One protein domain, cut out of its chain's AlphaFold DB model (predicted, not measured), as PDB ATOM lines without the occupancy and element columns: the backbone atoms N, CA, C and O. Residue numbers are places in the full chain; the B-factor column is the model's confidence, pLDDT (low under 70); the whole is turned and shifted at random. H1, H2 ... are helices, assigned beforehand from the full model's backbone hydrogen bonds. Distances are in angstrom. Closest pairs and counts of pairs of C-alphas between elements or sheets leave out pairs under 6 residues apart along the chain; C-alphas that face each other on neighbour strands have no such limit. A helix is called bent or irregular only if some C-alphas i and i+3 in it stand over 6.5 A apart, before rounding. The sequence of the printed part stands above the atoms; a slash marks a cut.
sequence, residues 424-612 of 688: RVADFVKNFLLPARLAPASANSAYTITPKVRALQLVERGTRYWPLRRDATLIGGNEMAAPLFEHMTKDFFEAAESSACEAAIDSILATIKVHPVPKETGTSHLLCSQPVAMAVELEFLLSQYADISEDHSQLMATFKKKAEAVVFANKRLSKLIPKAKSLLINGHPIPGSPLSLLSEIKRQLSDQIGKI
ATOM      1  N   ARG A 424     -14.512 -30.700 -27.563       83.81
ATOM      2  CA  ARG A 424     -13.820 -30.485 -28.843       83.81
ATOM      3  C   ARG A 424     -13.014 -31.709 -29.291       83.81
ATOM      4  O   ARG A 424     -11.864 -31.589 -29.697       83.81
ATOM      5  N   VAL A 425     -13.611 -32.903 -29.228       85.44
ATOM      6  CA  VAL A 425     -12.924 -34.176 -29.532       85.44
ATOM      7  C   VAL A 425     -12.428 -34.220 -30.979       85.44
ATOM      8  O   VAL A 425     -11.272 -34.557 -31.217       85.44
ATOM      9  N   ALA A 426     -13.270 -33.837 -31.946       84.56
ATOM     10  CA  ALA A 426     -12.892 -33.826 -33.361       84.56
ATOM     11  C   ALA A 426     -11.731 -32.854 -33.643       84.56
ATOM     12  O   ALA A 426     -10.774 -33.230 -34.320       84.56
ATOM     13  N   ASP A 427     -11.779 -31.648 -33.065       81.75
ATOM     14  CA  ASP A 427     -10.707 -30.653 -33.193       81.75
ATOM     15  C   ASP A 427      -9.422 -31.138 -32.521       81.75
ATOM     16  O   ASP A 427      -8.340 -30.973 -33.075       81.75
ATOM     17  N   PHE A 428      -9.525 -31.772 -31.349       86.00
ATOM     18  CA  PHE A 428      -8.375 -32.325 -30.637       86.00
ATOM     19  C   PHE A 428      -7.702 -33.437 -31.437       86.00
ATOM     20  O   PHE A 428      -6.481 -33.450 -31.572       86.00
ATOM     21  N   VAL A 429      -8.483 -34.340 -32.033       86.81
ATOM     22  CA  VAL A 429      -7.929 -35.384 -32.899       86.81
ATOM     23  C   VAL A 429      -7.264 -34.760 -34.126       86.81
ATOM     24  O   VAL A 429      -6.099 -35.046 -34.399       86.81
ATOM     25  N   LYS A 430      -7.980 -33.892 -34.848       84.12
ATOM     26  CA  LYS A 430      -7.533 -33.336 -36.130       84.12
ATOM     27  C   LYS A 430      -6.340 -32.389 -35.991       84.12
ATOM     28  O   LYS A 430      -5.386 -32.518 -36.750       84.12
ATOM     29  N   ASN A 431      -6.402 -31.452 -35.051       80.50
ATOM     30  CA  ASN A 431      -5.482 -30.315 -34.983       80.50
ATOM     31  C   ASN A 431      -4.354 -30.519 -33.959       80.50
ATOM     32  O   ASN A 431      -3.373 -29.785 -34.007       80.50
ATOM     33  N   PHE A 432      -4.462 -31.501 -33.055       84.88
ATOM     34  CA  PHE A 432      -3.418 -31.793 -32.067       84.88
ATOM     35  C   PHE A 432      -2.903 -33.235 -32.154       84.88
ATOM     36  O   PHE A 432      -1.721 -33.447 -32.410       84.88
ATOM     37  N   LEU A 433      -3.767 -34.245 -32.003       88.94
ATOM     38  CA  LEU A 433      -3.330 -35.642 -31.878       88.94
ATOM     39  C   LEU A 433      -2.709 -36.195 -33.167       88.94
ATOM     40  O   LEU A 433      -1.705 -36.901 -33.099       88.94
ATOM     41  N   LEU A 434      -3.294 -35.904 -34.337       88.50
ATOM     42  CA  LEU A 434      -2.744 -36.338 -35.625       88.50
ATOM     43  C   LEU A 434      -1.391 -35.662 -35.940       88.50
ATOM     44  O   LEU A 434      -0.456 -36.401 -36.257       88.50
ATOM     45  N   PRO A 435      -1.232 -34.325 -35.812       85.00
ATOM     46  CA  PRO A 435       0.064 -33.665 -35.990       85.00
ATOM     47  C   PRO A 435       1.126 -34.060 -34.955       85.00
ATOM     48  O   PRO A 435       2.307 -34.089 -35.280       85.00
ATOM     49  N   ALA A 436       0.726 -34.399 -33.724       88.88
ATOM     50  CA  ALA A 436       1.638 -34.782 -32.642       88.88
ATOM     51  C   ALA A 436       2.047 -36.271 -32.653       88.88
ATOM     52  O   ALA A 436       2.636 -36.760 -31.684       88.88
ATOM     53  N   ARG A 437       1.733 -37.023 -33.719       91.00
ATOM     54  CA  ARG A 437       2.137 -38.430 -33.841       91.00
ATOM     55  C   ARG A 437       3.656 -38.559 -33.841       91.00
ATOM     56  O   ARG A 437       4.358 -37.901 -34.603       91.00
ATOM     57  N   LEU A 438       4.155 -39.463 -33.006       90.94
ATOM     58  CA  LEU A 438       5.573 -39.787 -32.965       90.94
ATOM     59  C   LEU A 438       5.972 -40.576 -34.215       90.94
ATOM     60  O   LEU A 438       5.244 -41.461 -34.665       90.94
ATOM     61  N   ALA A 439       7.164 -40.281 -34.723       88.12
ATOM     62  CA  ALA A 439       7.833 -41.057 -35.754       88.12
ATOM     63  C   ALA A 439       9.235 -41.453 -35.259       88.12
ATOM     64  O   ALA A 439       9.852 -40.675 -34.522       88.12
ATOM     65  N   PRO A 440       9.754 -42.638 -35.635       88.12
ATOM     66  CA  PRO A 440      11.127 -43.016 -35.327       88.12
ATOM     67  C   PRO A 440      12.118 -41.999 -35.904       88.12
ATOM     68  O   PRO A 440      12.040 -41.637 -37.078       88.12
ATOM     69  N   ALA A 441      13.050 -41.541 -35.073       86.38
ATOM     70  CA  ALA A 441      14.181 -40.735 -35.510       86.38
ATOM     71  C   ALA A 441      15.334 -41.656 -35.932       86.38
ATOM     72  O   ALA A 441      15.516 -42.731 -35.360       86.38
ATOM     73  N   SER A 442      16.117 -41.244 -36.927       84.81
ATOM     74  CA  SER A 442      17.270 -42.014 -37.393       84.81
ATOM     75  C   SER A 442      18.362 -42.019 -36.326       84.81
ATOM     76  O   SER A 442      18.850 -40.959 -35.943       84.81
ATOM     77  N   ALA A 443      18.785 -43.206 -35.884       74.38
ATOM     78  CA  ALA A 443      19.851 -43.356 -34.891       74.38
ATOM     79  C   ALA A 443      21.191 -42.744 -35.348       74.38
ATOM     80  O   ALA A 443      21.975 -42.286 -34.524       74.38
ATOM     81  N   ASN A 444      21.416 -42.669 -36.663       73.88
ATOM     82  CA  ASN A 444      22.671 -42.205 -37.262       73.88
ATOM     83  C   ASN A 444      22.705 -40.689 -37.514       73.88
ATOM     84  O   ASN A 444      23.691 -40.165 -38.028       73.88
ATOM     85  N   SER A 445      21.619 -39.978 -37.210       83.50
ATOM     86  CA  SER A 445      21.533 -38.535 -37.430       83.50
ATOM     87  C   SER A 445      21.922 -37.769 -36.170       83.50
ATOM     88  O   SER A 445      21.406 -38.024 -35.084       83.50
ATOM     89  N   ALA A 446      22.795 -36.774 -36.323       84.12
ATOM     90  CA  ALA A 446      23.086 -35.834 -35.250       84.12
ATOM     91  C   ALA A 446      21.926 -34.835 -35.114       84.12
ATOM     92  O   ALA A 446      21.636 -34.070 -36.035       84.12
ATOM     93  N   TYR A 447      21.263 -34.837 -33.958       83.88
ATOM     94  CA  TYR A 447      20.185 -33.901 -33.645       83.88
ATOM     95  C   TYR A 447      20.662 -32.846 -32.648       83.88
ATOM     96  O   TYR A 447      21.270 -33.175 -31.633       83.88
ATOM     97  N   THR A 448      20.327 -31.581 -32.901       87.00
ATOM     98  CA  THR A 448      20.593 -30.468 -31.970       87.00
ATOM     99  C   THR A 448      19.804 -30.599 -30.667       87.00
ATOM    100  O   THR A 448      20.278 -30.209 -29.605       87.00
ATOM    101  N   ILE A 449      18.600 -31.170 -30.745       85.94
ATOM    102  CA  ILE A 449      17.717 -31.454 -29.614       85.94
ATOM    103  C   ILE A 449      17.289 -32.910 -29.726       85.94
ATOM    104  O   ILE A 449      16.890 -33.367 -30.799       85.94
ATOM    105  N   THR A 450      17.330 -33.638 -28.610       88.06
ATOM    106  CA  THR A 450      16.884 -35.035 -28.603       88.06
ATOM    107  C   THR A 450      15.420 -35.137 -29.074       88.06
ATOM    108  O   THR A 450      14.569 -34.372 -28.603       88.06
ATOM    109  N   PRO A 451      15.076 -36.080 -29.974       90.25
ATOM    110  CA  PRO A 451      13.729 -36.180 -30.549       90.25
ATOM    111  C   PRO A 451      12.607 -36.259 -29.506       90.25
ATOM    112  O   PRO A 451      11.554 -35.646 -29.671       90.25
ATOM    113  N   LYS A 452      12.859 -36.947 -28.383       88.81
ATOM    114  CA  LYS A 452      11.928 -37.032 -27.248       88.81
ATOM    115  C   LYS A 452      11.629 -35.661 -26.636       88.81
ATOM    116  O   LYS A 452      10.473 -35.359 -26.362       88.81
ATOM    117  N   VAL A 453      12.654 -34.835 -26.416       90.25
ATOM    118  CA  VAL A 453      12.481 -33.485 -25.858       90.25
ATOM    119  C   VAL A 453      11.740 -32.595 -26.850       90.25
ATOM    120  O   VAL A 453      10.811 -31.898 -26.454       90.25
ATOM    121  N   ARG A 454      12.069 -32.687 -28.141       88.44
ATOM    122  CA  ARG A 454      11.363 -31.943 -29.191       88.44
ATOM    123  C   ARG A 454       9.871 -32.296 -29.253       88.44
ATOM    124  O   ARG A 454       9.038 -31.405 -29.378       88.44
ATOM    125  N   ALA A 455       9.522 -33.576 -29.115       90.94
ATOM    126  CA  ALA A 455       8.125 -34.006 -29.056       90.94
ATOM    127  C   ALA A 455       7.388 -33.434 -27.830       90.94
ATOM    128  O   ALA A 455       6.248 -32.991 -27.948       90.94
ATOM    129  N   LEU A 456       8.044 -33.387 -26.665       91.12
ATOM    130  CA  LEU A 456       7.479 -32.767 -25.461       91.12
ATOM    131  C   LEU A 456       7.274 -31.256 -25.628       91.12
ATOM    132  O   LEU A 456       6.243 -30.744 -25.204       91.12
ATOM    133  N   GLN A 457       8.213 -30.555 -26.269       90.19
ATOM    134  CA  GLN A 457       8.077 -29.126 -26.584       90.19
ATOM    135  C   GLN A 457       6.900 -28.862 -27.532       90.19
ATOM    136  O   GLN A 457       6.162 -27.902 -27.337       90.19
ATOM    137  N   LEU A 458       6.672 -29.734 -28.519       89.38
ATOM    138  CA  LEU A 458       5.511 -29.637 -29.407       89.38
ATOM    139  C   LEU A 458       4.193 -29.799 -28.638       89.38
ATOM    140  O   LEU A 458       3.267 -29.022 -28.852       89.38
ATOM    141  N   VAL A 459       4.115 -30.777 -27.728       91.81
ATOM    142  CA  VAL A 459       2.936 -30.976 -26.869       91.81
ATOM    143  C   VAL A 459       2.718 -29.776 -25.952       91.81
ATOM    144  O   VAL A 459       1.590 -29.306 -25.833       91.81
ATOM    145  N   GLU A 460       3.780 -29.260 -25.335       91.69
ATOM    146  CA  GLU A 460       3.729 -28.076 -24.474       91.69
ATOM    147  C   GLU A 460       3.154 -26.878 -25.234       91.69
ATOM    148  O   GLU A 460       2.096 -26.381 -24.854       91.69
ATOM    149  N   ARG A 461       3.753 -26.501 -26.370       90.75
ATOM    150  CA  ARG A 461       3.263 -25.398 -27.210       90.75
ATOM    151  C   ARG A 461       1.835 -25.637 -27.686       90.75
ATOM    152  O   ARG A 461       0.985 -24.774 -27.510       90.75
ATOM    153  N   GLY A 462       1.540 -26.825 -28.211       88.69
ATOM    154  CA  GLY A 462       0.209 -27.187 -28.709       88.69
ATOM    155  C   GLY A 462      -0.899 -27.181 -27.650       88.69
ATOM    156  O   GLY A 462      -2.075 -27.193 -28.007       88.69
ATOM    157  N   THR A 463      -0.545 -27.145 -26.361       89.19
ATOM    158  CA  THR A 463      -1.500 -27.157 -25.244       89.19
ATOM    159  C   THR A 463      -1.491 -25.887 -24.392       89.19
ATOM    160  O   THR A 463      -2.326 -25.778 -23.492       89.19
ATOM    161  N   ARG A 464      -0.637 -24.888 -24.686       89.56
ATOM    162  CA  ARG A 464      -0.609 -23.608 -23.942       89.56
ATOM    163  C   ARG A 464      -1.963 -22.903 -23.951       89.56
ATOM    164  O   ARG A 464      -2.405 -22.390 -22.925       89.56
ATOM    165  N   TYR A 465      -2.645 -22.928 -25.096       89.19
ATOM    166  CA  TYR A 465      -4.028 -22.484 -25.222       89.19
ATOM    167  C   TYR A 465      -4.877 -23.528 -25.951       89.19
ATOM    168  O   TYR A 465      -4.916 -23.559 -27.181       89.19
ATOM    169  N   TRP A 466      -5.577 -24.374 -25.188       87.50
ATOM    170  CA  TRP A 466      -6.458 -25.404 -25.742       87.50
ATOM    171  C   TRP A 466      -7.783 -25.540 -24.967       87.50
ATOM    172  O   TRP A 466      -7.902 -26.377 -24.068       87.50
ATOM    173  N   PRO A 467      -8.812 -24.739 -25.305       86.56
ATOM    174  CA  PRO A 467     -10.137 -24.864 -24.700       86.56
ATOM    175  C   PRO A 467     -10.735 -26.255 -24.960       86.56
ATOM    176  O   PRO A 467     -10.880 -26.657 -26.117       86.56
ATOM    177  N   LEU A 468     -11.089 -26.985 -23.895       83.69
ATOM    178  CA  LEU A 468     -11.594 -28.367 -23.982       83.69
ATOM    179  C   LEU A 468     -13.037 -28.456 -24.503       83.69
ATOM    180  O   LEU A 468     -13.413 -29.448 -25.134       83.69
ATOM    181  N   ARG A 469     -13.845 -27.425 -24.244       82.50
ATOM    182  CA  ARG A 469     -15.261 -27.343 -24.622       82.50
ATOM    183  C   ARG A 469     -15.484 -26.285 -25.701       82.50
ATOM    184  O   ARG A 469     -14.692 -25.351 -25.819       82.50
ATOM    185  N   ARG A 470     -16.561 -26.421 -26.482       81.81
ATOM    186  CA  ARG A 470     -16.915 -25.441 -27.530       81.81
ATOM    187  C   ARG A 470     -17.401 -24.106 -26.978       81.81
ATOM    188  O   ARG A 470     -17.144 -23.083 -27.590       81.81
ATOM    189  N   ASP A 471     -18.083 -24.121 -25.840       80.56
ATOM    190  CA  ASP A 471     -18.595 -22.922 -25.171       80.56
ATOM    191  C   ASP A 471     -17.502 -22.132 -24.437       80.56
ATOM    192  O   ASP A 471     -17.653 -20.934 -24.235       80.56
ATOM    193  N   ALA A 472     -16.380 -22.770 -24.097       83.31
ATOM    194  CA  ALA A 472     -15.255 -22.151 -23.392       83.31
ATOM    195  C   ALA A 472     -14.366 -21.253 -24.277       83.31
ATOM    196  O   ALA A 472     -13.314 -20.791 -23.832       83.31
ATOM    197  N   THR A 473     -14.749 -21.039 -25.538       87.25
ATOM    198  CA  THR A 473     -13.982 -20.279 -26.524       87.25
ATOM    199  C   THR A 473     -14.909 -19.544 -27.487       87.25
ATOM    200  O   THR A 473     -15.892 -20.100 -27.965       87.25
ATOM    201  N   LEU A 474     -14.599 -18.285 -27.793       86.00
ATOM    202  CA  LEU A 474     -15.309 -17.470 -28.784       86.00
ATOM    203  C   LEU A 474     -14.555 -17.427 -30.122       86.00
ATOM    204  O   LEU A 474     -15.156 -17.107 -31.149       86.00
ATOM    205  N   ILE A 475     -13.254 -17.751 -30.130       85.31
ATOM    206  CA  ILE A 475     -12.422 -17.769 -31.348       85.31
ATOM    207  C   ILE A 475     -12.040 -19.184 -31.817       85.31
ATOM    208  O   ILE A 475     -11.752 -19.372 -32.994       85.31
ATOM    209  N   GLY A 476     -12.075 -20.195 -30.945       71.56
ATOM    210  CA  GLY A 476     -11.577 -21.559 -31.192       71.56
ATOM    211  C   GLY A 476     -12.399 -22.421 -32.154       71.56
ATOM    212  O   GLY A 476     -11.981 -23.531 -32.474       71.56
ATOM    213  N   GLY A 477     -13.543 -21.921 -32.627       67.75
ATOM    214  CA  GLY A 477     -14.353 -22.532 -33.688       67.75
ATOM    215  C   GLY A 477     -14.524 -21.641 -34.922       67.75
ATOM    216  O   GLY A 477     -15.336 -21.950 -35.786       67.75
ATOM    217  N   ASN A 478     -13.813 -20.512 -34.989       75.81
ATOM    218  CA  ASN A 478     -13.954 -19.537 -36.062       75.81
ATOM    219  C   ASN A 478     -12.910 -19.792 -37.158       75.81
ATOM    220  O   ASN A 478     -11.712 -19.748 -36.883       75.81
ATOM    221  N   GLU A 479     -13.350 -19.992 -38.403       79.06
ATOM    222  CA  GLU A 479     -12.450 -20.182 -39.553       79.06
ATOM    223  C   GLU A 479     -11.469 -19.013 -39.726       79.06
ATOM    224  O   GLU A 479     -10.322 -19.219 -40.115       79.06
ATOM    225  N   MET A 480     -11.864 -17.794 -39.339       83.56
ATOM    226  CA  MET A 480     -10.994 -16.612 -39.388       83.56
ATOM    227  C   MET A 480      -9.798 -16.705 -38.434       83.56
ATOM    228  O   MET A 480      -8.788 -16.048 -38.666       83.56
ATOM    229  N   ALA A 481      -9.902 -17.495 -37.362       85.56
ATOM    230  CA  ALA A 481      -8.828 -17.698 -36.394       85.56
ATOM    231  C   ALA A 481      -7.970 -18.936 -36.706       85.56
ATOM    232  O   ALA A 481      -6.973 -19.157 -36.020       85.56
ATOM    233  N   ALA A 482      -8.318 -19.731 -37.727       86.44
ATOM    234  CA  ALA A 482      -7.614 -20.970 -38.059       86.44
ATOM    235  C   ALA A 482      -6.090 -20.794 -38.243       86.44
ATOM    236  O   ALA A 482      -5.358 -21.582 -37.639       86.44
ATOM    237  N   PRO A 483      -5.582 -19.743 -38.931       90.38
ATOM    238  CA  PRO A 483      -4.136 -19.537 -39.073       90.38
ATOM    239  C   PRO A 483      -3.404 -19.373 -37.734       90.38
ATOM    240  O   PRO A 483      -2.275 -19.832 -37.582       90.38
ATOM    241  N   LEU A 484      -4.060 -18.772 -36.731       89.62
ATOM    242  CA  LEU A 484      -3.472 -18.599 -35.400       89.62
ATOM    243  C   LEU A 484      -3.311 -19.945 -34.689       89.62
ATOM    244  O   LEU A 484      -2.275 -20.206 -34.092       89.62
ATOM    245  N   PHE A 485      -4.308 -20.827 -34.764       86.25
ATOM    246  CA  PHE A 485      -4.214 -22.148 -34.137       86.25
ATOM    247  C   PHE A 485      -3.251 -23.088 -34.873       86.25
ATOM    248  O   PHE A 485      -2.643 -23.949 -34.240       86.25
ATOM    249  N   GLU A 486      -3.094 -22.919 -36.186       86.94
ATOM    250  CA  GLU A 486      -2.196 -23.741 -36.998       86.94
ATOM    251  C   GLU A 486      -0.723 -23.353 -36.831       86.94
ATOM    252  O   GLU A 486       0.143 -24.225 -36.741       86.94
ATOM    253  N   HIS A 487      -0.418 -22.054 -36.801       90.38
ATOM    254  CA  HIS A 487       0.967 -21.594 -36.883       90.38
ATOM    255  C   HIS A 487       1.569 -21.225 -35.527       90.38
ATOM    256  O   HIS A 487       2.735 -21.539 -35.319       90.38
ATOM    257  N   MET A 488       0.816 -20.662 -34.572       89.25
ATOM    258  CA  MET A 488       1.370 -20.161 -33.290       89.25
ATOM    259  C   MET A 488       2.057 -21.236 -32.429       89.25
ATOM    260  O   MET A 488       2.758 -20.921 -31.474       89.25
ATOM    261  N   THR A 489       1.840 -22.516 -32.731       88.88
ATOM    262  CA  THR A 489       2.461 -23.647 -32.024       88.88
ATOM    263  C   THR A 489       3.847 -24.020 -32.574       88.88
ATOM    264  O   THR A 489       4.535 -24.867 -31.984       88.88
ATOM    265  N   LYS A 490       4.267 -23.404 -33.689       90.00
ATOM    266  CA  LYS A 490       5.567 -23.599 -34.345       90.00
ATOM    267  C   LYS A 490       6.679 -22.832 -33.627       90.00
ATOM    268  O   LYS A 490       6.450 -21.833 -32.961       90.00
ATOM    269  N   ASP A 491       7.911 -23.311 -33.775       87.06
ATOM    270  CA  ASP A 491       9.112 -22.715 -33.172       87.06
ATOM    271  C   ASP A 491       9.468 -21.360 -33.810       87.06
ATOM    272  O   ASP A 491      10.012 -20.477 -33.154       87.06
ATOM    273  N   PHE A 492       9.173 -21.209 -35.101       87.56
ATOM    274  CA  PHE A 492       9.428 -20.017 -35.905       87.56
ATOM    275  C   PHE A 492       8.355 -19.895 -36.990       87.56
ATOM    276  O   PHE A 492       7.716 -20.892 -37.335       87.56
ATOM    277  N   PHE A 493       8.178 -18.687 -37.526       88.81
ATOM    278  CA  PHE A 493       7.284 -18.442 -38.652       88.81
ATOM    279  C   PHE A 493       8.054 -18.294 -39.953       88.81
ATOM    280  O   PHE A 493       9.110 -17.666 -40.012       88.81
ATOM    281  N   GLU A 494       7.462 -18.791 -41.028       90.56
ATOM    282  CA  GLU A 494       7.783 -18.320 -42.367       90.56
ATOM    283  C   GLU A 494       7.056 -16.993 -42.656       90.56
ATOM    284  O   GLU A 494       6.001 -16.691 -42.091       90.56
ATOM    285  N   ALA A 495       7.581 -16.181 -43.581       88.75
ATOM    286  CA  ALA A 495       7.014 -14.861 -43.892       88.75
ATOM    287  C   ALA A 495       5.531 -14.920 -44.322       88.75
ATOM    288  O   ALA A 495       4.740 -14.029 -43.992       88.75
ATOM    289  N   ALA A 496       5.142 -15.985 -45.030       92.62
ATOM    290  CA  ALA A 496       3.759 -16.228 -45.430       92.62
ATOM    291  C   ALA A 496       2.850 -16.562 -44.232       92.62
ATOM    292  O   ALA A 496       1.719 -16.087 -44.171       92.62
ATOM    293  N   GLU A 497       3.354 -17.324 -43.260       93.19
ATOM    294  CA  GLU A 497       2.618 -17.739 -42.057       93.19
ATOM    295  C   GLU A 497       2.388 -16.560 -41.113       93.19
ATOM    296  O   GLU A 497       1.284 -16.378 -40.599       93.19
ATOM    297  N   SER A 498       3.411 -15.716 -40.946       91.88
ATOM    298  CA  SER A 498       3.302 -14.468 -40.190       91.88
ATOM    299  C   SER A 498       2.257 -13.538 -40.820       91.88
ATOM    300  O   SER A 498       1.336 -13.083 -40.142       91.88
ATOM    301  N   SER A 499       2.302 -13.366 -42.147       93.00
ATOM    302  CA  SER A 499       1.311 -12.569 -42.888       93.00
ATOM    303  C   SER A 499      -0.114 -13.126 -42.747       93.00
ATOM    304  O   SER A 499      -1.069 -12.362 -42.596       93.00
ATOM    305  N   ALA A 500      -0.277 -14.453 -42.759       93.81
ATOM    306  CA  ALA A 500      -1.569 -15.105 -42.550       93.81
ATOM    307  C   ALA A 500      -2.103 -14.888 -41.122       93.81
ATOM    308  O   ALA A 500      -3.293 -14.611 -40.942       93.81
ATOM    309  N   CYS A 501      -1.233 -14.949 -40.110       94.00
ATOM    310  CA  CYS A 501      -1.590 -14.643 -38.724       94.00
ATOM    311  C   CYS A 501      -1.979 -13.169 -38.546       94.00
ATOM    312  O   CYS A 501      -2.971 -12.870 -37.878       94.00
ATOM    313  N   GLU A 502      -1.260 -12.237 -39.179       94.00
ATOM    314  CA  GLU A 502      -1.623 -10.816 -39.166       94.00
ATOM    315  C   GLU A 502      -2.979 -10.560 -39.831       94.00
ATOM    316  O   GLU A 502      -3.807  -9.835 -39.273       94.00
ATOM    317  N   ALA A 503      -3.242 -11.199 -40.976       94.44
ATOM    318  CA  ALA A 503      -4.527 -11.114 -41.664       94.44
ATOM    319  C   ALA A 503      -5.677 -11.690 -40.818       94.44
ATOM    320  O   ALA A 503      -6.762 -11.106 -40.769       94.44
ATOM    321  N   ALA A 504      -5.438 -12.793 -40.099       93.94
ATOM    322  CA  ALA A 504      -6.394 -13.356 -39.147       93.94
ATOM    323  C   ALA A 504      -6.705 -12.368 -38.008       93.94
ATOM    324  O   ALA A 504      -7.876 -12.125 -37.702       93.94
ATOM    325  N   ILE A 505      -5.680 -11.729 -37.429       93.88
ATOM    326  CA  ILE A 505      -5.850 -10.681 -36.408       93.88
ATOM    327  C   ILE A 505      -6.685  -9.517 -36.959       93.88
ATOM    328  O   ILE A 505      -7.611  -9.057 -36.288       93.88
ATOM    329  N   ASP A 506      -6.397  -9.055 -38.176       92.88
ATOM    330  CA  ASP A 506      -7.143  -7.968 -38.815       92.88
ATOM    331  C   ASP A 506      -8.607  -8.328 -39.057       92.88
ATOM    332  O   ASP A 506      -9.493  -7.522 -38.766       92.88
ATOM    333  N   SER A 507      -8.870  -9.549 -39.516       91.62
ATOM    334  CA  SER A 507     -10.223 -10.056 -39.735       91.62
ATOM    335  C   SER A 507     -11.022 -10.149 -38.428       91.62
ATOM    336  O   SER A 507     -12.170  -9.695 -38.349       91.62
ATOM    337  N   ILE A 508     -10.397 -10.641 -37.351       90.44
ATOM    338  CA  ILE A 508     -11.021 -10.698 -36.023       90.44
ATOM    339  C   ILE A 508     -11.293  -9.281 -35.497       90.44
ATOM    340  O   ILE A 508     -12.388  -9.005 -35.009       90.44
ATOM    341  N   LEU A 509     -10.348  -8.344 -35.635       90.19
ATOM    342  CA  LEU A 509     -10.539  -6.951 -35.213       90.19
ATOM    343  C   LEU A 509     -11.607  -6.223 -36.041       90.19
ATOM    344  O   LEU A 509     -12.364  -5.420 -35.492       90.19
ATOM    345  N   ALA A 510     -11.700  -6.495 -37.344       88.94
ATOM    346  CA  ALA A 510     -12.768  -5.987 -38.200       88.94
ATOM    347  C   ALA A 510     -14.131  -6.546 -37.770       88.94
ATOM    348  O   ALA A 510     -15.101  -5.798 -37.652       88.94
ATOM    349  N   THR A 511     -14.182  -7.831 -37.427       86.94
ATOM    350  CA  THR A 511     -15.377  -8.484 -36.890       86.94
ATOM    351  C   THR A 511     -15.808  -7.842 -35.570       86.94
ATOM    352  O   THR A 511     -16.962  -7.441 -35.431       86.94
ATOM    353  N   ILE A 512     -14.878  -7.644 -34.631       85.94
ATOM    354  CA  ILE A 512     -15.101  -6.924 -33.364       85.94
ATOM    355  C   ILE A 512     -15.667  -5.517 -33.626       85.94
ATOM    356  O   ILE A 512     -16.523  -5.064 -32.868       85.94
ATOM    357  N   LYS A 513     -15.250  -4.847 -34.715       84.44
ATOM    358  CA  LYS A 513     -15.757  -3.521 -35.110       84.44
ATOM    359  C   LYS A 513     -17.205  -3.457 -35.535       84.44
ATOM    360  O   LYS A 513     -17.865  -2.457 -35.261       84.44
ATOM    361  N   VAL A 514     -17.680  -4.492 -36.203       82.19
ATOM    362  CA  VAL A 514     -19.031  -4.514 -36.769       82.19
ATOM    363  C   VAL A 514     -20.053  -5.053 -35.762       82.19
ATOM    364  O   VAL A 514     -21.252  -4.837 -35.929       82.19
ATOM    365  N   HIS A 515     -19.605  -5.705 -34.684       79.06
ATOM    366  CA  HIS A 515     -20.506  -6.269 -33.686       79.06
ATOM    367  C   HIS A 515     -21.334  -5.189 -32.963       79.06
ATOM    368  O   HIS A 515     -20.779  -4.210 -32.452       79.06
ATOM    369  N   PRO A 516     -22.665  -5.366 -32.867       67.38
ATOM    370  CA  PRO A 516     -23.538  -4.388 -32.239       67.38
ATOM    371  C   PRO A 516     -23.282  -4.318 -30.729       67.38
ATOM    372  O   PRO A 516     -23.340  -5.321 -30.021       67.38
ATOM    373  N   VAL A 517     -23.045  -3.106 -30.226       67.25
ATOM    374  CA  VAL A 517     -22.953  -2.811 -28.788       67.25
ATOM    375  C   VAL A 517     -24.031  -1.778 -28.445       67.25
ATOM    376  O   VAL A 517     -24.040  -0.705 -29.059       67.25
ATOM    377  N   PRO A 518     -24.944  -2.042 -27.491       59.41
ATOM    378  CA  PRO A 518     -25.973  -1.072 -27.141       59.41
ATOM    379  C   PRO A 518     -25.337   0.184 -26.526       59.41
ATOM    380  O   PRO A 518     -24.570   0.096 -25.563       59.41
ATOM    381  N   LYS A 519     -25.658   1.357 -27.090       57.66
ATOM    382  CA  LYS A 519     -25.033   2.655 -26.762       57.66
ATOM    383  C   LYS A 519     -25.266   3.120 -25.313       57.66
ATOM    384  O   LYS A 519     -24.514   3.964 -24.840       57.66
ATOM    385  N   GLU A 520     -26.242   2.540 -24.611       54.62
ATOM    386  CA  GLU A 520     -26.653   2.905 -23.241       54.62
ATOM    387  C   GLU A 520     -26.343   1.821 -22.190       54.62
ATOM    388  O   GLU A 520     -26.996   1.713 -21.156       54.62
ATOM    389  N   THR A 521     -25.343   0.975 -22.435       59.56
ATOM    390  CA  THR A 521     -24.965  -0.074 -21.479       59.56
ATOM    391  C   THR A 521     -24.112   0.472 -20.334       59.56
ATOM    392  O   THR A 521     -23.103   1.151 -20.542       59.56
ATOM    393  N   GLY A 522     -24.482   0.134 -19.093       66.25
ATOM    394  CA  GLY A 522     -23.629   0.365 -17.926       66.25
ATOM    395  C   GLY A 522     -22.240  -0.261 -18.115       66.25
ATOM    396  O   GLY A 522     -22.081  -1.244 -18.840       66.25
ATOM    397  N   THR A 523     -21.214   0.291 -17.455       72.50
ATOM    398  CA  THR A 523     -19.810  -0.120 -17.667       72.50
ATOM    399  C   THR A 523     -19.600  -1.637 -17.524       72.50
ATOM    400  O   THR A 523     -18.831  -2.200 -18.298       72.50
ATOM    401  N   SER A 524     -20.317  -2.312 -16.620       72.69
ATOM    402  CA  SER A 524     -20.247  -3.771 -16.444       72.69
ATOM    403  C   SER A 524     -20.798  -4.563 -17.640       72.69
ATOM    404  O   SER A 524     -20.184  -5.539 -18.056       72.69
ATOM    405  N   HIS A 525     -21.898  -4.116 -18.256       79.38
ATOM    406  CA  HIS A 525     -22.465  -4.758 -19.451       79.38
ATOM    407  C   HIS A 525     -21.548  -4.614 -20.670       79.38
ATOM    408  O   HIS A 525     -21.421  -5.546 -21.459       79.38
ATOM    409  N   LEU A 526     -20.861  -3.472 -20.797       82.88
ATOM    410  CA  LEU A 526     -19.872  -3.260 -21.855       82.88
ATOM    411  C   LEU A 526     -18.660  -4.196 -21.701       82.88
ATOM    412  O   LEU A 526     -18.193  -4.750 -22.693       82.88
ATOM    413  N   LEU A 527     -18.160  -4.395 -20.476       82.19
ATOM    414  CA  LEU A 527     -17.032  -5.301 -20.210       82.19
ATOM    415  C   LEU A 527     -17.383  -6.769 -20.482       82.19
ATOM    416  O   LEU A 527     -16.531  -7.517 -20.946       82.19
ATOM    417  N   CYS A 528     -18.633  -7.161 -20.236       83.12
ATOM    418  CA  CYS A 528     -19.144  -8.506 -20.501       83.12
ATOM    419  C   CYS A 528     -19.617  -8.725 -21.952       83.12
ATOM    420  O   CYS A 528     -20.155  -9.789 -22.256       83.12
ATOM    421  N   SER A 529     -19.452  -7.741 -22.842       87.00
ATOM    422  CA  SER A 529     -19.887  -7.839 -24.239       87.00
ATOM    423  C   SER A 529     -19.017  -8.799 -25.060       87.00
ATOM    424  O   SER A 529     -17.824  -8.960 -24.798       87.00
ATOM    425  N   GLN A 530     -19.600  -9.408 -26.099       87.38
ATOM    426  CA  GLN A 530     -18.896 -10.324 -27.005       87.38
ATOM    427  C   GLN A 530     -17.633  -9.711 -27.644       87.38
ATOM    428  O   GLN A 530     -16.601 -10.378 -27.615       87.38
ATOM    429  N   PRO A 531     -17.631  -8.449 -28.131       88.25
ATOM    430  CA  PRO A 531     -16.431  -7.840 -28.716       88.25
ATOM    431  C   PRO A 531     -15.270  -7.721 -27.723       88.25
ATOM    432  O   PRO A 531     -14.113  -7.929 -28.085       88.25
ATOM    433  N   VAL A 532     -15.573  -7.408 -26.457       88.44
ATOM    434  CA  VAL A 532     -14.561  -7.301 -25.399       88.44
ATOM    435  C   VAL A 532     -14.069  -8.687 -24.982       88.44
ATOM    436  O   VAL A 532     -12.866  -8.866 -24.829       88.44
ATOM    437  N   ALA A 533     -14.959  -9.675 -24.861       88.94
ATOM    438  CA  ALA A 533     -14.584 -11.050 -24.537       88.94
ATOM    439  C   ALA A 533     -13.705 -11.690 -25.631       88.94
ATOM    440  O   ALA A 533     -12.660 -12.248 -25.310       88.94
ATOM    441  N   MET A 534     -14.045 -11.517 -26.916       89.94
ATOM    442  CA  MET A 534     -13.210 -11.969 -28.040       89.94
ATOM    443  C   MET A 534     -11.822 -11.315 -28.028       89.94
ATOM    444  O   MET A 534     -10.822 -11.977 -28.291       89.94
ATOM    445  N   ALA A 535     -11.737 -10.021 -27.700       90.94
ATOM    446  CA  ALA A 535     -10.459  -9.321 -27.596       90.94
ATOM    447  C   ALA A 535      -9.622  -9.785 -26.391       90.94
ATOM    448  O   ALA A 535      -8.400  -9.869 -26.496       90.94
ATOM    449  N   VAL A 536     -10.266 -10.091 -25.258       92.12
ATOM    450  CA  VAL A 536      -9.613 -10.677 -24.075       92.12
ATOM    451  C   VAL A 536      -9.044 -12.054 -24.407       92.12
ATOM    452  O   VAL A 536      -7.901 -12.332 -24.053       92.12
ATOM    453  N   GLU A 537      -9.823 -12.887 -25.094       92.69
ATOM    454  CA  GLU A 537      -9.407 -14.216 -25.530       92.69
ATOM    455  C   GLU A 537      -8.254 -14.162 -26.538       92.69
ATOM    456  O   GLU A 537      -7.256 -14.851 -26.352       92.69
ATOM    457  N   LEU A 538      -8.343 -13.302 -27.559       92.62
ATOM    458  CA  LEU A 538      -7.282 -13.132 -28.553       92.62
ATOM    459  C   LEU A 538      -5.988 -12.590 -27.926       92.62
ATOM    460  O   LEU A 538      -4.909 -13.101 -28.215       92.62
ATOM    461  N   GLU A 539      -6.075 -11.593 -27.035       94.00
ATOM    462  CA  GLU A 539      -4.892 -11.105 -26.313       94.00
ATOM    463  C   GLU A 539      -4.280 -12.214 -25.448       94.00
ATOM    464  O   GLU A 539      -3.059 -12.336 -25.361       94.00
ATOM    465  N   PHE A 540      -5.123 -13.011 -24.787       92.44
ATOM    466  CA  PHE A 540      -4.662 -14.117 -23.961       92.44
ATOM    467  C   PHE A 540      -3.947 -15.181 -24.798       92.44
ATOM    468  O   PHE A 540      -2.810 -15.511 -24.466       92.44
ATOM    469  N   LEU A 541      -4.553 -15.626 -25.903       92.56
ATOM    470  CA  LEU A 541      -3.940 -16.535 -26.873       92.56
ATOM    471  C   LEU A 541      -2.551 -16.031 -27.275       92.56
ATOM    472  O   LEU A 541      -1.570 -16.713 -27.013       92.56
ATOM    473  N   LEU A 542      -2.446 -14.819 -27.832       93.88
ATOM    474  CA  LEU A 542      -1.169 -14.265 -28.301       93.88
ATOM    475  C   LEU A 542      -0.129 -14.158 -27.175       93.88
ATOM    476  O   LEU A 542       1.051 -14.416 -27.395       93.88
ATOM    477  N   SER A 543      -0.559 -13.829 -25.951       93.31
ATOM    478  CA  SER A 543       0.348 -13.749 -24.801       93.31
ATOM    479  C   SER A 543       0.951 -15.092 -24.386       93.31
ATOM    480  O   SER A 543       2.054 -15.090 -23.852       93.31
ATOM    481  N   GLN A 544       0.273 -16.217 -24.646       92.25
ATOM    482  CA  GLN A 544       0.792 -17.546 -24.298       92.25
ATOM    483  C   GLN A 544       1.976 -17.981 -25.170       92.25
ATOM    484  O   GLN A 544       2.692 -18.903 -24.797       92.25
ATOM    485  N   TYR A 545       2.177 -17.353 -26.328       93.75
ATOM    486  CA  TYR A 545       3.193 -17.760 -27.303       93.75
ATOM    487  C   TYR A 545       4.252 -16.678 -27.551       93.75
ATOM    488  O   TYR A 545       5.195 -16.900 -28.303       93.75
ATOM    489  N   ALA A 546       4.114 -15.498 -26.936       92.38
ATOM    490  CA  ALA A 546       4.988 -14.353 -27.189       92.38
ATOM    491  C   ALA A 546       6.468 -14.623 -26.842       92.38
ATOM    492  O   ALA A 546       7.350 -13.991 -27.413       92.38
ATOM    493  N   ASP A 547       6.742 -15.558 -25.934       92.25
ATOM    494  CA  ASP A 547       8.076 -15.970 -25.484       92.25
ATOM    495  C   ASP A 547       8.796 -16.948 -26.433       92.25
ATOM    496  O   ASP A 547       9.964 -17.248 -26.204       92.25
ATOM    497  N   ILE A 548       8.134 -17.451 -27.482       90.69
ATOM    498  CA  ILE A 548       8.699 -18.490 -28.361       90.69
ATOM    499  C   ILE A 548       9.734 -17.920 -29.334       90.69
ATOM    500  O   ILE A 548      10.818 -18.483 -29.477       90.69
ATOM    501  N   SER A 549       9.409 -16.816 -30.011       91.81
ATOM    502  CA  SER A 549      10.317 -16.136 -30.941       91.81
ATOM    503  C   SER A 549      10.029 -14.634 -31.028       91.81
ATOM    504  O   SER A 549       8.992 -14.150 -30.567       91.81
ATOM    505  N   GLU A 550      10.943 -13.890 -31.658       91.00
ATOM    506  CA  GLU A 550      10.773 -12.456 -31.913       91.00
ATOM    507  C   GLU A 550       9.522 -12.171 -32.761       91.00
ATOM    508  O   GLU A 550       8.759 -11.259 -32.440       91.00
ATOM    509  N   ASP A 551       9.230 -13.011 -33.760       91.00
ATOM    510  CA  ASP A 551       8.037 -12.862 -34.599       91.00
ATOM    511  C   ASP A 551       6.735 -13.048 -33.803       91.00
ATOM    512  O   ASP A 551       5.772 -12.299 -33.988       91.00
ATOM    513  N   HIS A 552       6.700 -13.998 -32.858       93.75
ATOM    514  CA  HIS A 552       5.549 -14.180 -31.963       93.75
ATOM    515  C   HIS A 552       5.336 -12.949 -31.068       93.75
ATOM    516  O   HIS A 552       4.209 -12.465 -30.908       93.75
ATOM    517  N   SER A 553       6.425 -12.406 -30.514       93.00
ATOM    518  CA  SER A 553       6.405 -11.148 -29.759       93.00
ATOM    519  C   SER A 553       5.913  -9.972 -30.613       93.00
ATOM    520  O   SER A 553       5.118  -9.150 -30.141       93.00
ATOM    521  N   GLN A 554       6.319  -9.915 -31.883       93.12
ATOM    522  CA  GLN A 554       5.914  -8.877 -32.823       93.12
ATOM    523  C   GLN A 554       4.420  -8.955 -33.164       93.12
ATOM    524  O   GLN A 554       3.750  -7.921 -33.148       93.12
ATOM    525  N   LEU A 555       3.852 -10.148 -33.381       93.06
ATOM    526  CA  LEU A 555       2.403 -10.318 -33.587       93.06
ATOM    527  C   LEU A 555       1.589  -9.784 -32.400       93.06
ATOM    528  O   LEU A 555       0.592  -9.077 -32.582       93.06
ATOM    529  N   MET A 556       2.040 -10.062 -31.173       94.25
ATOM    530  CA  MET A 556       1.415  -9.530 -29.963       94.25
ATOM    531  C   MET A 556       1.505  -7.995 -29.899       94.25
ATOM    532  O   MET A 556       0.525  -7.322 -29.559       94.25
ATOM    533  N   ALA A 557       2.652  -7.414 -30.259       93.50
ATOM    534  CA  ALA A 557       2.821  -5.962 -30.332       93.50
ATOM    535  C   ALA A 557       1.915  -5.324 -31.404       93.50
ATOM    536  O   ALA A 557       1.252  -4.314 -31.138       93.50
ATOM    537  N   THR A 558       1.817  -5.945 -32.584       92.56
ATOM    538  CA  THR A 558       0.928  -5.536 -33.680       92.56
ATOM    539  C   THR A 558      -0.532  -5.544 -33.234       92.56
ATOM    540  O   THR A 558      -1.237  -4.550 -33.435       92.56
ATOM    541  N   PHE A 559      -0.985  -6.607 -32.561       94.38
ATOM    542  CA  PHE A 559      -2.334  -6.668 -31.995       94.38
ATOM    543  C   PHE A 559      -2.587  -5.521 -31.007       94.38
ATOM    544  O   PHE A 559      -3.576  -4.800 -31.158       94.38
ATOM    545  N   LYS A 560      -1.683  -5.291 -30.042       92.31
ATOM    546  CA  LYS A 560      -1.825  -4.205 -29.053       92.31
ATOM    547  C   LYS A 560      -1.955  -2.837 -29.721       92.31
ATOM    548  O   LYS A 560      -2.875  -2.086 -29.398       92.31
ATOM    549  N   LYS A 561      -1.092  -2.538 -30.701       92.69
ATOM    550  CA  LYS A 561      -1.133  -1.286 -31.474       92.69
ATOM    551  C   LYS A 561      -2.458  -1.128 -32.223       92.69
ATOM    552  O   LYS A 561      -3.074  -0.064 -32.176       92.69
ATOM    553  N   LYS A 562      -2.928  -2.183 -32.894       91.62
ATOM    554  CA  LYS A 562      -4.193  -2.155 -33.644       91.62
ATOM    555  C   LYS A 562      -5.405  -2.025 -32.713       91.62
ATOM    556  O   LYS A 562      -6.332  -1.284 -33.035       91.62
ATOM    557  N   ALA A 563      -5.379  -2.648 -31.532       89.56
ATOM    558  CA  ALA A 563      -6.438  -2.557 -30.526       89.56
ATOM    559  C   ALA A 563      -6.623  -1.135 -29.955       89.56
ATOM    560  O   ALA A 563      -7.729  -0.774 -29.550       89.56
ATOM    561  N   GLU A 564      -5.589  -0.288 -29.945       88.69
ATOM    562  CA  GLU A 564      -5.718   1.119 -29.528       88.69
ATOM    563  C   GLU A 564      -6.544   1.971 -30.497       88.69
ATOM    564  O   GLU A 564      -7.221   2.910 -30.065       88.69
ATOM    565  N   ALA A 565      -6.501   1.637 -31.788       86.56
ATOM    566  CA  ALA A 565      -7.253   2.320 -32.836       86.56
ATOM    567  C   ALA A 565      -8.735   1.903 -32.873       86.56
ATOM    568  O   ALA A 565      -9.547   2.543 -33.542       86.56
ATOM    569  N   VAL A 566      -9.106   0.830 -32.168       85.69
ATOM    570  CA  VAL A 566     -10.477   0.317 -32.120       85.69
ATOM    571  C   VAL A 566     -11.263   0.977 -30.980       85.69
ATOM    572  O   VAL A 566     -10.841   0.945 -29.821       85.69
ATOM    573  N   VAL A 567     -12.424   1.569 -31.289       80.75
ATOM    574  CA  VAL A 567     -13.259   2.322 -30.332       80.75
ATOM    575  C   VAL A 567     -14.725   1.901 -30.435       80.75
ATOM    576  O   VAL A 567     -15.297   1.960 -31.519       80.75
ATOM    577  N   PHE A 568     -15.355   1.589 -29.293       77.25
ATOM    578  CA  PHE A 568     -16.811   1.398 -29.170       77.25
ATOM    579  C   PHE A 568     -17.341   2.104 -27.930       77.25
ATOM    580  O   PHE A 568     -16.666   2.146 -26.900       77.25
ATOM    581  N   ALA A 569     -18.548   2.672 -28.025       70.44
ATOM    582  CA  ALA A 569     -19.187   3.420 -26.937       70.44
ATOM    583  C   ALA A 569     -18.244   4.467 -26.289       70.44
ATOM    584  O   ALA A 569     -18.155   4.580 -25.065       70.44
ATOM    585  N   ASN A 570     -17.492   5.203 -27.121       73.62
ATOM    586  CA  ASN A 570     -16.507   6.226 -26.731       73.62
ATOM    587  C   ASN A 570     -15.330   5.728 -25.861       73.62
ATOM    588  O   ASN A 570     -14.615   6.534 -25.262       73.62
ATOM    589  N   LYS A 571     -15.081   4.413 -25.797       82.31
ATOM    590  CA  LYS A 571     -13.944   3.813 -25.080       82.31
ATOM    591  C   LYS A 571     -13.059   3.021 -26.047       82.31
ATOM    592  O   LYS A 571     -13.552   2.285 -26.898       82.31
ATOM    593  N   ARG A 572     -11.737   3.174 -25.909       85.56
ATOM    594  CA  ARG A 572     -10.744   2.391 -26.669       85.56
ATOM    595  C   ARG A 572     -10.731   0.945 -26.183       85.56
ATOM    596  O   ARG A 572     -10.711   0.727 -24.969       85.56
ATOM    597  N   LEU A 573     -10.668  -0.014 -27.105       87.00
ATOM    598  CA  LEU A 573     -10.623  -1.443 -26.791       87.00
ATOM    599  C   LEU A 573      -9.424  -1.785 -25.893       87.00
ATOM    600  O   LEU A 573      -9.595  -2.462 -24.881       87.00
ATOM    601  N   SER A 574      -8.255  -1.196 -26.162       87.44
ATOM    602  CA  SER A 574      -7.049  -1.338 -25.327       87.44
ATOM    603  C   SER A 574      -7.244  -0.946 -23.854       87.44
ATOM    604  O   SER A 574      -6.575  -1.484 -22.977       87.44
ATOM    605  N   LYS A 575      -8.187  -0.044 -23.544       88.06
ATOM    606  CA  LYS A 575      -8.525   0.347 -22.161       88.06
ATOM    607  C   LYS A 575      -9.590  -0.554 -21.524       88.06
ATOM    608  O   LYS A 575      -9.755  -0.519 -20.304       88.06
ATOM    609  N   LEU A 576     -10.346  -1.303 -22.329       87.19
ATOM    610  CA  LEU A 576     -11.415  -2.200 -21.878       87.19
ATOM    611  C   LEU A 576     -10.885  -3.596 -21.546       87.19
ATOM    612  O   LEU A 576     -11.287  -4.148 -20.527       87.19
ATOM    613  N   ILE A 577      -9.951  -4.125 -22.342       88.75
ATOM    614  CA  ILE A 577      -9.345  -5.451 -22.140       88.75
ATOM    615  C   ILE A 577      -8.786  -5.652 -20.713       88.75
ATOM    616  O   ILE A 577      -9.215  -6.599 -20.051       88.75
ATOM    617  N   PRO A 578      -7.917  -4.776 -20.158       88.62
ATOM    618  CA  PRO A 578      -7.384  -4.973 -18.804       88.62
ATOM    619  C   PRO A 578      -8.470  -4.898 -17.721       88.62
ATOM    620  O   PRO A 578      -8.411  -5.619 -16.727       88.62
ATOM    621  N   LYS A 579      -9.510  -4.075 -17.924       89.25
ATOM    622  CA  LYS A 579     -10.655  -3.987 -17.003       89.25
ATOM    623  C   LYS A 579     -11.518  -5.248 -17.050       89.25
ATOM    624  O   LYS A 579     -11.975  -5.700 -16.006       89.25
ATOM    625  N   ALA A 580     -11.714  -5.825 -18.234       87.81
ATOM    626  CA  ALA A 580     -12.445  -7.074 -18.414       87.81
ATOM    627  C   ALA A 580     -11.670  -8.271 -17.843       87.81
ATOM    628  O   ALA A 580     -12.264  -9.077 -17.136       87.81
ATOM    629  N   LYS A 581     -10.344  -8.337 -18.035       88.81
ATOM    630  CA  LYS A 581      -9.474  -9.322 -17.363       88.81
ATOM    631  C   LYS A 581      -9.565  -9.211 -15.840       88.81
ATOM    632  O   LYS A 581      -9.771 -10.213 -15.166       88.81
ATOM    633  N   SER A 582      -9.499  -7.994 -15.293       88.38
ATOM    634  CA  SER A 582      -9.679  -7.777 -13.851       88.38
ATOM    635  C   SER A 582     -11.066  -8.208 -13.364       88.38
ATOM    636  O   SER A 582     -11.171  -8.747 -12.266       88.38
ATOM    637  N   LEU A 583     -12.124  -7.976 -14.148       86.88
ATOM    638  CA  LEU A 583     -13.484  -8.417 -13.821       86.88
ATOM    639  C   LEU A 583     -13.621  -9.947 -13.881       86.88
ATOM    640  O   LEU A 583     -14.342 -10.518 -13.071       86.88
ATOM    641  N   LEU A 584     -12.919 -10.598 -14.811       86.38
ATOM    642  CA  LEU A 584     -12.894 -12.052 -14.963       86.38
ATOM    643  C   LEU A 584     -12.204 -12.745 -13.774       86.38
ATOM    644  O   LEU A 584     -12.703 -13.761 -13.292       86.38
ATOM    645  N   ILE A 585     -11.087 -12.186 -13.296       84.62
ATOM    646  CA  ILE A 585     -10.280 -12.750 -12.200       84.62
ATOM    647  C   ILE A 585     -10.886 -12.409 -10.833       84.62
ATOM    648  O   ILE A 585     -11.180 -13.304 -10.047       84.62
ATOM    649  N   ASN A 586     -11.092 -11.116 -10.563       83.56
ATOM    650  CA  ASN A 586     -11.411 -10.599  -9.226       83.56
ATOM    651  C   ASN A 586     -12.906 -10.319  -9.012       83.56
ATOM    652  O   ASN A 586     -13.304  -9.935  -7.916       83.56
ATOM    653  N   GLY A 587     -13.729 -10.439 -10.053       80.75
ATOM    654  CA  GLY A 587     -15.155 -10.142  -9.991       80.75
ATOM    655  C   GLY A 587     -16.034 -11.309 -10.424       80.75
ATOM    656  O   GLY A 587     -15.578 -12.423 -10.691       80.75
ATOM    657  N   HIS A 588     -17.332 -11.022 -10.510       79.94
ATOM    658  CA  HIS A 588     -18.332 -11.928 -11.059       79.94
ATOM    659  C   HIS A 588     -18.834 -11.348 -12.383       79.94
ATOM    660  O   HIS A 588     -19.650 -10.420 -12.371       79.94
ATOM    661  N   PRO A 589     -18.335 -11.843 -13.533       84.50
ATOM    662  CA  PRO A 589     -18.948 -11.556 -14.820       84.50
ATOM    663  C   PRO A 589     -20.436 -11.910 -14.778       84.50
ATOM    664  O   PRO A 589     -20.839 -12.840 -14.077       84.50
ATOM    665  N   ILE A 590     -21.247 -11.186 -15.547       84.88
ATOM    666  CA  ILE A 590     -22.686 -11.446 -15.635       84.88
ATOM    667  C   ILE A 590     -22.887 -12.914 -16.065       84.88
ATOM    668  O   ILE A 590     -22.324 -13.297 -17.097       84.88
ATOM    669  N   PRO A 591     -23.637 -13.740 -15.310       81.75
ATOM    670  CA  PRO A 591     -23.873 -15.135 -15.672       81.75
ATOM    671  C   PRO A 591     -24.449 -15.265 -17.085       81.75
ATOM    672  O   PRO A 591     -25.350 -14.515 -17.459       81.75
ATOM    673  N   GLY A 592     -23.902 -16.181 -17.887       77.81
ATOM    674  CA  GLY A 592     -24.308 -16.385 -19.282       77.81
ATOM    675  C   GLY A 592     -23.783 -15.331 -20.267       77.81
ATOM    676  O   GLY A 592     -24.068 -15.413 -21.458       77.81
ATOM    677  N   SER A 593     -23.000 -14.345 -19.812       86.06
ATOM    678  CA  SER A 593     -22.327 -13.411 -20.720       86.06
ATOM    679  C   SER A 593     -21.127 -14.059 -21.429       86.06
ATOM    680  O   SER A 593     -20.475 -14.921 -20.836       86.06
ATOM    681  N   PRO A 594     -20.746 -13.591 -22.632       85.06
ATOM    682  CA  PRO A 594     -19.555 -14.062 -23.345       85.06
ATOM    683  C   PRO A 594     -18.271 -14.060 -22.504       85.06
ATOM    684  O   PRO A 594     -17.461 -14.971 -22.615       85.06
ATOM    685  N   LEU A 595     -18.092 -13.076 -21.612       86.19
ATOM    686  CA  LEU A 595     -16.933 -13.031 -20.715       86.19
ATOM    687  C   LEU A 595     -16.982 -14.129 -19.637       86.19
ATOM    688  O   LEU A 595     -15.940 -14.648 -19.254       86.19
ATOM    689  N   SER A 596     -18.174 -14.498 -19.154       85.19
ATOM    690  CA  SER A 596     -18.342 -15.569 -18.156       85.19
ATOM    691  C   SER A 596     -18.017 -16.965 -18.700       85.19
ATOM    692  O   SER A 596     -17.672 -17.850 -17.921       85.19
ATOM    693  N   LEU A 597     -18.075 -17.137 -20.025       83.62
ATOM    694  CA  LEU A 597     -17.760 -18.388 -20.714       83.62
ATOM    695  C   LEU A 597     -16.249 -18.666 -20.802       83.62
ATOM    696  O   LEU A 597     -15.845 -19.816 -20.937       83.62
ATOM    697  N   LEU A 598     -15.398 -17.644 -20.642       84.69
ATOM    698  CA  LEU A 598     -13.932 -17.763 -20.659       84.69
ATOM    699  C   LEU A 598     -13.372 -18.295 -19.322       84.69
ATOM    700  O   LEU A 598     -12.416 -17.757 -18.753       84.69
ATOM    701  N   SER A 599     -13.991 -19.349 -18.792       79.12
ATOM    702  CA  SER A 599     -13.668 -19.958 -17.498       79.12
ATOM    703  C   SER A 599     -12.252 -20.544 -17.452       79.12
ATOM    704  O   SER A 599     -11.573 -20.433 -16.431       79.12
ATOM    705  N   GLU A 600     -11.764 -21.085 -18.566       76.88
ATOM    706  CA  GLU A 600     -10.409 -21.638 -18.668       76.88
ATOM    707  C   GLU A 600      -9.334 -20.543 -18.612       76.88
ATOM    708  O   GLU A 600      -8.334 -20.669 -17.905       76.88
ATOM    709  N   ILE A 601      -9.590 -19.404 -19.262       85.19
ATOM    710  CA  ILE A 601      -8.715 -18.224 -19.199       85.19
ATOM    711  C   ILE A 601      -8.685 -17.670 -17.777       85.19
ATOM    712  O   ILE A 601      -7.619 -17.324 -17.268       85.19
ATOM    713  N   LYS A 602      -9.841 -17.622 -17.101       84.62
ATOM    714  CA  LYS A 602      -9.911 -17.246 -15.685       84.62
ATOM    715  C   LYS A 602      -9.015 -18.142 -14.830       84.62
ATOM    716  O   LYS A 602      -8.261 -17.619 -14.009       84.62
ATOM    717  N   ARG A 603      -9.097 -19.463 -15.016       82.06
ATOM    718  CA  ARG A 603      -8.302 -20.455 -14.278       82.06
ATOM    719  C   ARG A 603      -6.805 -20.207 -14.469       82.06
ATOM    720  O   ARG A 603      -6.103 -19.958 -13.494       82.06
ATOM    721  N   GLN A 604      -6.345 -20.151 -15.717       81.38
ATOM    722  CA  GLN A 604      -4.927 -19.959 -16.034       81.38
ATOM    723  C   GLN A 604      -4.383 -18.594 -15.571       81.38
ATOM    724  O   GLN A 604      -3.274 -18.523 -15.042       81.38
ATOM    725  N   LEU A 605      -5.157 -17.510 -15.710       83.38
ATOM    726  CA  LEU A 605      -4.758 -16.186 -15.212       83.38
ATOM    727  C   LEU A 605      -4.688 -16.130 -13.677       83.38
ATOM    728  O   LEU A 605      -3.815 -15.456 -13.133       83.38
ATOM    729  N   SER A 606      -5.579 -16.840 -12.978       81.69
ATOM    730  CA  SER A 606      -5.566 -16.916 -11.509       81.69
ATOM    731  C   SER A 606      -4.338 -17.684 -11.002       81.69
ATOM    732  O   SER A 606      -3.673 -17.233 -10.068       81.69
ATOM    733  N   ASP A 607      -3.972 -18.780 -11.676       74.25
ATOM    734  CA  ASP A 607      -2.782 -19.581 -11.358       74.25
ATOM    735  C   ASP A 607      -1.471 -18.802 -11.576       74.25
ATOM    736  O   ASP A 607      -0.517 -18.940 -10.805       74.25
ATOM    737  N   GLN A 608      -1.407 -17.947 -12.606       68.12
ATOM    738  CA  GLN A 608      -0.245 -17.086 -12.858       68.12
ATOM    739  C   GLN A 608      -0.047 -16.030 -11.760       68.12
ATOM    740  O   GLN A 608       1.090 -15.745 -11.389       68.12
ATOM    741  N   ILE A 609      -1.129 -15.486 -11.197       62.59
ATOM    742  CA  ILE A 609      -1.063 -14.509 -10.096       62.59
ATOM    743  C   ILE A 609      -0.644 -15.190  -8.784       62.59
ATOM    744  O   ILE A 609       0.171 -14.636  -8.047       62.59
ATOM    745  N   GLY A 610      -1.120 -16.416  -8.528       51.00
ATOM    746  CA  GLY A 610      -0.715 -17.215  -7.365       51.00
ATOM    747  C   GLY A 610       0.773 -17.597  -7.362       51.00
ATOM    748  O   GLY A 610       1.398 -17.618  -6.306       51.00
ATOM    749  N   LYS A 611       1.383 -17.816  -8.536       49.66
ATOM    750  CA  LYS A 611       2.828 -18.102  -8.662       49.66
ATOM    751  C   LYS A 611       3.734 -16.896  -8.383       49.66
ATOM    752  O   LYS A 611       4.901 -17.090  -8.059       49.66
ATOM    753  N   ILE A 612       3.219 -15.670  -8.502       45.38
ATOM    754  CA  ILE A 612       3.986 -14.433  -8.269       45.38
ATOM    755  C   ILE A 612       3.923 -14.006  -6.789       45.38
ATOM    756  O   ILE A 612       4.811 -13.293  -6.329       45.38
TER     757      ILE A 612
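AT A GLANCE: This is residues 424 to 612 of the 688 residues of an uncharacterized protein of Hydatigena taeniaeformis (UniProt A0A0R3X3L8). Three helices, H4, H6 and H7, lie side by side in an up-and-down bundle, each running against the one before it, and H8 crosses H6 with its residues 573 to 575 making a corner with residues 560 to 564 of H7. H3 packs on H4, H5 and H9 pack on H8, and H1 and H2 are only loosely attached, joined by a long loop of which residues 443 to 449 stick out. The printed part has 189 residues with nine named helices, H1 to H9 in chain order, and no named strand; its class is all helix. It is compact, with a radius of gyration of the C-alphas of 18.0 A, yet elongated, spanning 68 by 35 by 32 A.

HOW THE PARTS SIT: Start at H1, residues 425 to 433, which is close to but not clearly touching H2, residues 451 to 463; their closest C-alphas, Phe 432 and Gly 462, are 6.8 A apart. Next, H3, residues 479 to 487, and H4, residues 495 to 514, form a helical hairpin and touch, closest at C-alphas 484 and 501, 5.5 A. H6, residues 530 to 545, touches H4 with residues 531 to 535 alone, closest at C-alphas 512 and 531, 4.9 A, at a shallow tilt of 21 degrees, opposite ways. H6 and H7, residues 550 to 564, form a helical hairpin, closest at C-alphas 542 and 556, 5.6 A. H7 touches H4, the same way at a shallow tilt of 20 degrees, closest at C-alphas 502 and 555, 6.9 A. H8, residues 573 to 586, touches H6 about perpendicular, at 83 degrees, closest at C-alphas 536 and 577, 5.6 A. H8 also touches H5, residues 523 to 527, closest at C-alphas 527 and 580, 5.2 A, and H9, residues 599 to 612, closest at C-alphas 585 and 602, 5.7 A. Every O i to N i+4 pair is within hydrogen-bond range in H1, H2, H4, H5 and H7, against 3 of 5 in H3, 11 of 12 in H6, 8 of 10 in H8 and 9 of 10 in H9.

IN THESE COORDINATES: Find C-alpha 425 at (-12.924, -34.176, -29.532), where H1 begins; H2 measures 18.5 A. H3 is irregular, with C-alphas 480 and 483 7.5 A apart. H4 runs 28.9 A from C-alpha 495 at (7.014, -14.861, -43.892). H6 measures 23.3 A, H7 21.5 A and H8 19.8 A. H9, 20.7 A, ends at C-alpha 612 at (3.986, -14.433, -8.269).

THE WHOLE: The two C-alphas farthest apart, those of Asn 444 and Glu 520, are 68.3 A apart. The printed part has no cut, and the links H1 to H2, H2 to H3 and H8 to H9 are long. Look for pLDDT under 70 at residues 477, 516 to 522 and 608 to 612.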